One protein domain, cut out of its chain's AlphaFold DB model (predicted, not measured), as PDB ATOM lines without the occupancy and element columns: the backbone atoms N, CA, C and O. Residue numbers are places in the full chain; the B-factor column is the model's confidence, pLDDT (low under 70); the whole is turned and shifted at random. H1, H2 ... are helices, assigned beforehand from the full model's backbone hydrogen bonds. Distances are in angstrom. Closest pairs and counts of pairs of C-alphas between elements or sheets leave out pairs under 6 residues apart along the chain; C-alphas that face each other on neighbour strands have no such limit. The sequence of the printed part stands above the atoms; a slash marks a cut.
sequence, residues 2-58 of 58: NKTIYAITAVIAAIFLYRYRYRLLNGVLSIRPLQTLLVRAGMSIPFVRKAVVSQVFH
ATOM      1  N   ASN A   2     -49.760 -12.802 -12.010       67.44
ATOM      2  CA  ASN A   2     -49.545 -11.438 -11.489       67.44
ATOM      3  C   ASN A   2     -48.356 -11.334 -10.516       67.44
ATOM      4  O   ASN A   2     -47.709 -10.297 -10.434       67.44
ATOM      5  N   LYS A   3     -48.033 -12.416  -9.793       71.81
ATOM      6  CA  LYS A   3     -47.005 -12.420  -8.734       71.81
ATOM      7  C   LYS A   3     -45.592 -12.134  -9.264       71.81
ATOM      8  O   LYS A   3     -44.824 -11.439  -8.610       71.81
ATOM      9  N   THR A   4     -45.277 -12.622 -10.461       80.62
ATOM     10  CA  THR A   4     -44.017 -12.345 -11.165       80.62
ATOM     11  C   THR A   4     -43.936 -10.902 -11.648       80.62
ATOM     12  O   THR A   4     -42.889 -10.284 -11.504       80.62
ATOM     13  N   ILE A   5     -45.042 -10.335 -12.135       82.00
ATOM     14  CA  ILE A   5     -45.102  -8.927 -12.546       82.00
ATOM     15  C   ILE A   5     -44.850  -8.025 -11.335       82.00
ATOM     16  O   ILE A   5     -43.945  -7.203 -11.385       82.00
ATOM     17  N   TYR A   6     -45.544  -8.250 -10.214       82.12
ATOM     18  CA  TYR A   6     -45.307  -7.491  -8.980       82.12
ATOM     19  C   TYR A   6     -43.872  -7.625  -8.461       82.12
ATOM     20  O   TYR A   6     -43.296  -6.636  -8.015       82.12
ATOM     21  N   ALA A   7     -43.273  -8.818  -8.550       83.50
ATOM     22  CA  ALA A   7     -41.880  -9.025  -8.160       83.50
ATOM     23  C   ALA A   7     -40.913  -8.226  -9.051       83.50
ATOM     24  O   ALA A   7     -40.021  -7.552  -8.541       83.50
ATOM     25  N   ILE A   8     -41.127  -8.235 -10.369       84.75
ATOM     26  CA  ILE A   8     -40.314  -7.473 -11.325       84.75
ATOM     27  C   ILE A   8     -40.478  -5.967 -11.084       84.75
ATOM     28  O   ILE A   8     -39.485  -5.244 -11.010       84.75
ATOM     29  N   THR A   9     -41.706  -5.484 -10.882       81.44
ATOM     30  CA  THR A   9     -41.964  -4.067 -10.588       81.44
ATOM     31  C   THR A   9     -41.336  -3.639  -9.262       81.44
ATOM     32  O   THR A   9     -40.760  -2.557  -9.194       81.44
ATOM     33  N   ALA A  10     -41.380  -4.484  -8.227       80.81
ATOM     34  CA  ALA A  10     -40.755  -4.203  -6.936       80.81
ATOM     35  C   ALA A  10     -39.225  -4.098  -7.042       80.81
ATOM     36  O   ALA A  10     -38.632  -3.188  -6.465       80.81
ATOM     37  N   VAL A  11     -38.588  -4.978  -7.822       84.56
ATOM     38  CA  VAL A  11     -37.137  -4.933  -8.066       84.56
ATOM     39  C   VAL A  11     -36.755  -3.679  -8.852       84.56
ATOM     40  O   VAL A  11     -35.821  -2.978  -8.467       84.56
ATOM     41  N   ILE A  12     -37.506  -3.337  -9.902       80.62
ATOM     42  CA  ILE A  12     -37.278  -2.107 -10.676       80.62
ATOM     43  C   ILE A  12     -37.454  -0.873  -9.784       80.62
ATOM     44  O   ILE A  12     -36.604   0.015  -9.797       80.62
ATOM     45  N   ALA A  13     -38.506  -0.833  -8.961       77.38
ATOM     46  CA  ALA A  13     -38.748   0.255  -8.020       77.38
ATOM     47  C   ALA A  13     -37.619   0.380  -6.987       77.38
ATOM     48  O   ALA A  13     -37.168   1.490  -6.723       77.38
ATOM     49  N   ALA A  14     -37.106  -0.735  -6.459       78.25
ATOM     50  CA  ALA A  14     -35.974  -0.740  -5.536       78.25
ATOM     51  C   ALA A  14     -34.683  -0.222  -6.194       78.25
ATOM     52  O   ALA A  14     -33.968   0.585  -5.600       78.25
ATOM     53  N   ILE A  15     -34.408  -0.620  -7.442       79.38
ATOM     54  CA  ILE A  15     -33.246  -0.149  -8.213       79.38
ATOM     55  C   ILE A  15     -33.357   1.352  -8.498       79.38
ATOM     56  O   ILE A  15     -32.387   2.091  -8.314       79.38
ATOM     57  N   PHE A  16     -34.536   1.824  -8.912       71.81
ATOM     58  CA  PHE A  16     -34.788   3.250  -9.117       71.81
ATOM     59  C   PHE A  16     -34.665   4.032  -7.812       71.81
ATOM     60  O   PHE A  16     -34.014   5.072  -7.795       71.81
ATOM     61  N   LEU A  17     -35.208   3.517  -6.710       73.56
ATOM     62  CA  LEU A  17     -35.099   4.134  -5.391       73.56
ATOM     63  C   LEU A  17     -33.641   4.220  -4.919       73.56
ATOM     64  O   LEU A  17     -33.252   5.227  -4.336       73.56
ATOM     65  N   TYR A  18     -32.820   3.205  -5.205       69.38
ATOM     66  CA  TYR A  18     -31.398   3.199  -4.860       69.38
ATOM     67  C   TYR A  18     -30.595   4.179  -5.723       69.38
ATOM     68  O   TYR A  18     -29.838   5.001  -5.210       69.38
ATOM     69  N   ARG A  19     -30.796   4.137  -7.044       67.31
ATOM     70  CA  ARG A  19     -30.020   4.930  -8.009       67.31
ATOM     71  C   ARG A  19     -30.435   6.396  -8.041       67.31
ATOM     72  O   ARG A  19     -29.595   7.277  -8.196       67.31
ATOM     73  N   TYR A  20     -31.724   6.662  -7.868       64.00
ATOM     74  CA  TYR A  20     -32.284   8.006  -7.819       64.00
ATOM     75  C   TYR A  20     -32.561   8.458  -6.394       64.00
ATOM     76  O   TYR A  20     -33.240   9.462  -6.247       64.00
ATOM     77  N   ARG A  21     -32.026   7.808  -5.350       63.25
ATOM     78  CA  ARG A  21     -32.281   8.182  -3.946       63.25
ATOM     79  C   ARG A  21     -32.230   9.697  -3.744       63.25
ATOM     80  O   ARG A  21     -33.168  10.276  -3.215       63.25
ATOM     81  N   TYR A  22     -31.206  10.339  -4.308       59.03
ATOM     82  CA  TYR A  22     -31.012  11.787  -4.256       59.03
ATOM     83  C   TYR A  22     -31.857  12.589  -5.259       59.03
ATOM     84  O   TYR A  22     -32.339  13.655  -4.907       59.03
ATOM     85  N   ARG A  23     -32.097  12.098  -6.485       64.69
ATOM     86  CA  ARG A  23     -32.947  12.791  -7.481       64.69
ATOM     87  C   ARG A  23     -34.434  12.717  -7.149       64.69
ATOM     88  O   ARG A  23     -35.140  13.694  -7.350       64.69
ATOM     89  N   LEU A  24     -34.895  11.572  -6.654       65.88
ATOM     90  CA  LEU A  24     -36.240  11.370  -6.134       65.88
ATOM     91  C   LEU A  24     -36.429  12.195  -4.876       65.88
ATOM     92  O   LEU A  24     -37.421  12.896  -4.816       65.88
ATOM     93  N   LEU A  25     -35.478  12.203  -3.931       64.50
ATOM     94  CA  LEU A  25     -35.530  13.146  -2.809       64.50
ATOM     95  C   LEU A  25     -35.643  14.585  -3.317       64.50
ATOM     96  O   LEU A  25     -36.531  15.294  -2.875       64.50
ATOM     97  N   ASN A  26     -34.833  14.992  -4.294       66.19
ATOM     98  CA  ASN A  26     -34.876  16.354  -4.824       66.19
ATOM     99  C   ASN A  26     -36.201  16.679  -5.545       66.19
ATOM    100  O   ASN A  26     -36.747  17.762  -5.374       66.19
ATOM    101  N   GLY A  27     -36.758  15.736  -6.311       67.69
ATOM    102  CA  GLY A  27     -38.053  15.889  -6.983       67.69
ATOM    103  C   GLY A  27     -39.242  15.848  -6.018       67.69
ATOM    104  O   GLY A  27     -40.167  16.642  -6.138       67.69
ATOM    105  N   VAL A  28     -39.190  14.978  -5.011       64.50
ATOM    106  CA  VAL A  28     -40.176  14.875  -3.926       64.50
ATOM    107  C   VAL A  28     -40.140  16.125  -3.049       64.50
ATOM    108  O   VAL A  28     -41.197  16.650  -2.714       64.50
ATOM    109  N   LEU A  29     -38.951  16.646  -2.728       63.03
ATOM    110  CA  LEU A  29     -38.790  17.925  -2.031       63.03
ATOM    111  C   LEU A  29     -39.217  19.113  -2.902       63.03
ATOM    112  O   LEU A  29     -39.689  20.111  -2.365       63.03
ATOM    113  N   SER A  30     -39.107  19.013  -4.230       69.31
ATOM    114  CA  SER A  30     -39.628  20.040  -5.140       69.31
ATOM    115  C   SER A  30     -41.160  20.135  -5.090       69.31
ATOM    116  O   SER A  30     -41.721  21.177  -5.431       69.31
ATOM    117  N   ILE A  31     -41.848  19.079  -4.644       78.06
ATOM    118  CA  ILE A  31     -43.302  19.046  -4.478       78.06
ATOM    119  C   ILE A  31     -43.636  19.330  -3.008       78.06
ATOM    120  O   ILE A  31     -43.780  18.425  -2.185       78.06
ATOM    121  N   ARG A  32     -43.830  20.615  -2.686       71.75
ATOM    122  CA  ARG A  32     -44.210  21.094  -1.341       71.75
ATOM    123  C   ARG A  32     -45.309  20.273  -0.639       71.75
ATOM    124  O   ARG A  32     -45.113  19.935   0.526       71.75
ATOM    125  N   PRO A  33     -46.447  19.909  -1.271       76.12
ATOM    126  CA  PRO A  33     -47.476  19.135  -0.570       76.12
ATOM    127  C   PRO A  33     -47.014  17.718  -0.209       76.12
ATOM    128  O   PRO A  33     -47.376  17.210   0.849       76.12
ATOM    129  N   LEU A  34     -46.174  17.099  -1.043       75.50
ATOM    130  CA  LEU A  34     -45.636  15.760  -0.810       75.50
ATOM    131  C   LEU A  34     -44.595  15.780   0.317       75.50
ATOM    132  O   LEU A  34     -44.606  14.914   1.192       75.50
ATOM    133  N   GLN A  35     -43.763  16.823   0.347       77.56
ATOM    134  CA  GLN A  35     -42.829  17.086   1.438       77.56
ATOM    135  C   GLN A  35     -43.562  17.233   2.776       77.56
ATOM    136  O   GLN A  35     -43.206  16.563   3.742       77.56
ATOM    137  N   THR A  36     -44.619  18.048   2.837       80.38
ATOM    138  CA  THR A  36     -45.409  18.235   4.065       80.38
ATOM    139  C   THR A  36     -46.036  16.930   4.540       80.38
ATOM    140  O   THR A  36     -46.041  16.651   5.736       80.38
ATOM    141  N   LEU A  37     -46.531  16.102   3.618       82.62
ATOM    142  CA  LEU A  37     -47.134  14.810   3.944       82.62
ATOM    143  C   LEU A  37     -46.095  13.844   4.530       82.62
ATOM    144  O   LEU A  37     -46.350  13.220   5.557       82.62
ATOM    145  N   LEU A  38     -44.899  13.793   3.940       80.38
ATOM    146  CA  LEU A  38     -43.780  12.984   4.431       80.38
ATOM    147  C   LEU A  38     -43.253  13.468   5.782       80.38
ATOM    148  O   LEU A  38     -43.030  12.651   6.670       80.38
ATOM    149  N   VAL A  39     -43.097  14.781   5.970       82.31
ATOM    150  CA  VAL A  39     -42.685  15.360   7.258       82.31
ATOM    151  C   VAL A  39     -43.737  15.070   8.323       82.31
ATOM    152  O   VAL A  39     -43.392  14.651   9.424       82.31
ATOM    153  N   ARG A  40     -45.026  15.221   8.001       85.56
ATOM    154  CA  ARG A  40     -46.130  14.937   8.927       85.56
ATOM    155  C   ARG A  40     -46.197  13.456   9.302       85.56
ATOM    156  O   ARG A  40     -46.387  13.145  10.475       85.56
ATOM    157  N   ALA A  41     -46.006  12.562   8.334       84.75
ATOM    158  CA  ALA A  41     -45.937  11.120   8.564       84.75
ATOM    159  C   ALA A  41     -44.678  10.711   9.345       84.75
ATOM    160  O   ALA A  41     -44.737   9.824  10.185       84.75
ATOM    161  N   GLY A  42     -43.542  11.369   9.114       84.50
ATOM    162  CA  GLY A  42     -42.325  11.146   9.894       84.50
ATOM    163  C   GLY A  42     -42.480  11.624  11.339       84.50
ATOM    164  O   GLY A  42     -42.143  10.903  12.270       84.50
ATOM    165  N   MET A  43     -43.054  12.810  11.545       85.06
ATOM    166  CA  MET A  43     -43.245  13.410  12.871       85.06
ATOM    167  C   MET A  43     -44.277  12.687  13.747       85.06
ATOM    168  O   MET A  43     -44.251  12.864  14.965       85.06
ATOM    169  N   SER A  44     -45.165  11.868  13.171       87.25
ATOM    170  CA  SER A  44     -46.061  11.008  13.960       87.25
ATOM    171  C   SER A  44     -45.329   9.827  14.608       87.25
ATOM    172  O   SER A  44     -45.833   9.243  15.566       87.25
ATOM    173  N   ILE A  45     -44.122   9.495  14.136       87.44
ATOM    174  CA  ILE A  45     -43.298   8.417  14.680       87.44
ATOM    175  C   ILE A  45     -42.394   8.990  15.786       87.44
ATOM    176  O   ILE A  45     -41.549   9.848  15.511       87.44
ATOM    177  N   PRO A  46     -42.484   8.502  17.039       82.44
ATOM    178  CA  PRO A  46     -41.752   9.079  18.169       82.44
ATOM    179  C   PRO A  46     -40.227   8.971  18.026       82.44
ATOM    180  O   PRO A  46     -39.509   9.857  18.483       82.44
ATOM    181  N   PHE A  47     -39.727   7.922  17.364       85.56
ATOM    182  CA  PHE A  47     -38.300   7.750  17.077       85.56
ATOM    183  C   PHE A  47     -37.769   8.827  16.122       85.56
ATOM    184  O   PHE A  47     -36.782   9.496  16.421       85.56
ATOM    185  N   VAL A  48     -38.471   9.046  15.005       82.62
ATOM    186  CA  VAL A  48     -38.112  10.058  14.004       82.62
ATOM    187  C   VAL A  48     -38.224  11.455  14.605       82.62
ATOM    188  O   VAL A  48     -37.300  12.253  14.468       82.62
ATOM    189  N   ARG A  49     -39.303  11.736  15.349       80.38
ATOM    190  CA  ARG A  49     -39.481  13.012  16.051       80.38
ATOM    191  C   ARG A  49     -38.311  13.314  16.990       80.38
ATOM    192  O   ARG A  49     -37.799  14.425  16.953       80.38
ATOM    193  N   LYS A  50     -37.871  12.347  17.805       84.56
ATOM    194  CA  LYS A  50     -36.724  12.533  18.714       84.56
ATOM    195  C   LYS A  50     -35.429  12.816  17.954       84.56
ATOM    196  O   LYS A  50     -34.712  13.731  18.337       84.56
ATOM    197  N   ALA A  51     -35.159  12.082  16.875       84.12
ATOM    198  CA  ALA A  51     -33.963  12.286  16.060       84.12
ATOM    199  C   ALA A  51     -33.948  13.668  15.381       84.12
ATOM    200  O   ALA A  51     -32.941  14.365  15.432       84.12
ATOM    201  N   VAL A  52     -35.077  14.090  14.800       84.12
ATOM    202  CA  VAL A  52     -35.199  15.391  14.122       84.12
ATOM    203  C   VAL A  52     -35.111  16.544  15.120       84.12
ATOM    204  O   VAL A  52     -34.337  17.469  14.910       84.12
ATOM    205  N   VAL A  53     -35.858  16.487  16.228       83.12
ATOM    206  CA  VAL A  53     -35.797  17.513  17.286       83.12
ATOM    207  C   VAL A  53     -34.380  17.592  17.862       83.12
ATOM    208  O   VAL A  53     -33.847  18.683  18.011       83.12
ATOM    209  N   SER A  54     -33.721  16.457  18.098       83.75
ATOM    210  CA  SER A  54     -32.334  16.441  18.574       83.75
ATOM    211  C   SER A  54     -31.330  17.027  17.580       83.75
ATOM    212  O   SER A  54     -30.279  17.459  18.018       83.75
ATOM    213  N   GLN A  55     -31.595  17.010  16.273       81.62
ATOM    214  CA  GLN A  55     -30.709  17.626  15.277       81.62
ATOM    215  C   GLN A  55     -30.990  19.116  15.066       81.62
ATOM    216  O   GLN A  55     -30.090  19.846  14.676       81.62
ATOM    217  N   VAL A  56     -32.233  19.559  15.272       80.06
ATOM    218  CA  VAL A  56     -32.636  20.965  15.080       80.06
ATOM    219  C   VAL A  56     -32.306  21.826  16.299       80.06
ATOM    220  O   VAL A  56     -32.002  23.003  16.147       80.06
ATOM    221  N   PHE A  57     -32.403  21.258  17.503       78.94
ATOM    222  CA  PHE A  57     -32.201  21.974  18.767       78.94
ATOM    223  C   PHE A  57     -30.816  21.732  19.395       78.94
ATOM    224  O   PHE A  57     -30.646  21.991  20.585       78.94
ATOM    225  N   HIS A  58     -29.857  21.217  18.624       54.88
ATOM    226  CA  HIS A  58     -28.471  20.998  19.047       54.88
ATOM    227  C   HIS A  58     -27.515  21.886  18.256       54.88
ATOM    228  O   HIS A  58     -27.846  22.205  17.091       54.88
TER     229      HIS A  58
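Overview. This is residues 2 to 58 of the 58 residues of an uncharacterized protein of Anoxybacillus sp. B7M1 (UniProt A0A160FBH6). Four helices are strung end to end like a loose zigzag, with a sharp corner at each tight link and no shared core on which they pack side by side. H1, the longest helix, makes a long arm at one end, of which residues 2 to 15 stick out free; H2, H3 and H4 follow one another, meeting only at their corners. The printed part has 57 residues with four named helices, H1, H2, H3 and H4 in this order along the chain, and no named strand, and its class is all helix. The whole is only just loose, close to extended, with a radius of gyration of the C-alphas of 15.3 A, and its elongated outline spans 46 by 24 by 20 A.

Arrangement. H1, residues 2 to 19, touches no helix. It is close to H2, residues 21 to 30, but not clearly touching it: the closest C-alphas, those of Leu 17 and Leu 24, are 7.4 A apart. The lines of H1 and H2 are about perpendicular, at 85 degrees. H2 and H3, residues 32 to 43, only just touch, with 3 pairs of C-alphas within 8 A, and only at the corner by their link. Their closest C-alphas are those of Leu 29 and Gln 35, 5.4 A apart, and H3 touches H2 with residues 34 to 35 alone. H2 and H3 run opposite ways at a steep tilt of 66 degrees. H3 and H4, residues 46 to 56, also only just touch, with 3 pairs of C-alphas within 8 A, and only at the corner. Their closest C-alphas are those of Met 43 and Arg 49, 4.9 A apart, and H3 touches H4 with residues 42 to 43 alone. They run opposite ways at a steep tilt of 67 degrees, only just short of about perpendicular. H1 is apart from H3 and from H4, and H2 is apart from H4. In H1, H2, H3 and H4 every O i to N i+4 pair is within hydrogen-bond range.

Along the chain. H1 begins at C-alpha 2, at (-49.545, -11.438, -11.489), and runs 25.7 A to C-alpha 19. H2 is 14.0 A long from C-alpha 21 to C-alpha 30. H3 begins at C-alpha 32, at (-44.210, 21.094, -1.341), and is 16.2 A long. H4 is 15.3 A long and ends at C-alpha 56, at (-32.636, 20.965, 15.080).

Size, cuts and confidence. The two C-alphas farthest apart are those of Asn 2 and His 58, at 49.3 A. The printed part has no cut, and its three links between helices are tight. The mean pLDDT of the printed part is 76.7; residue 2, residues 18 to 30 and residue 58 are under 70.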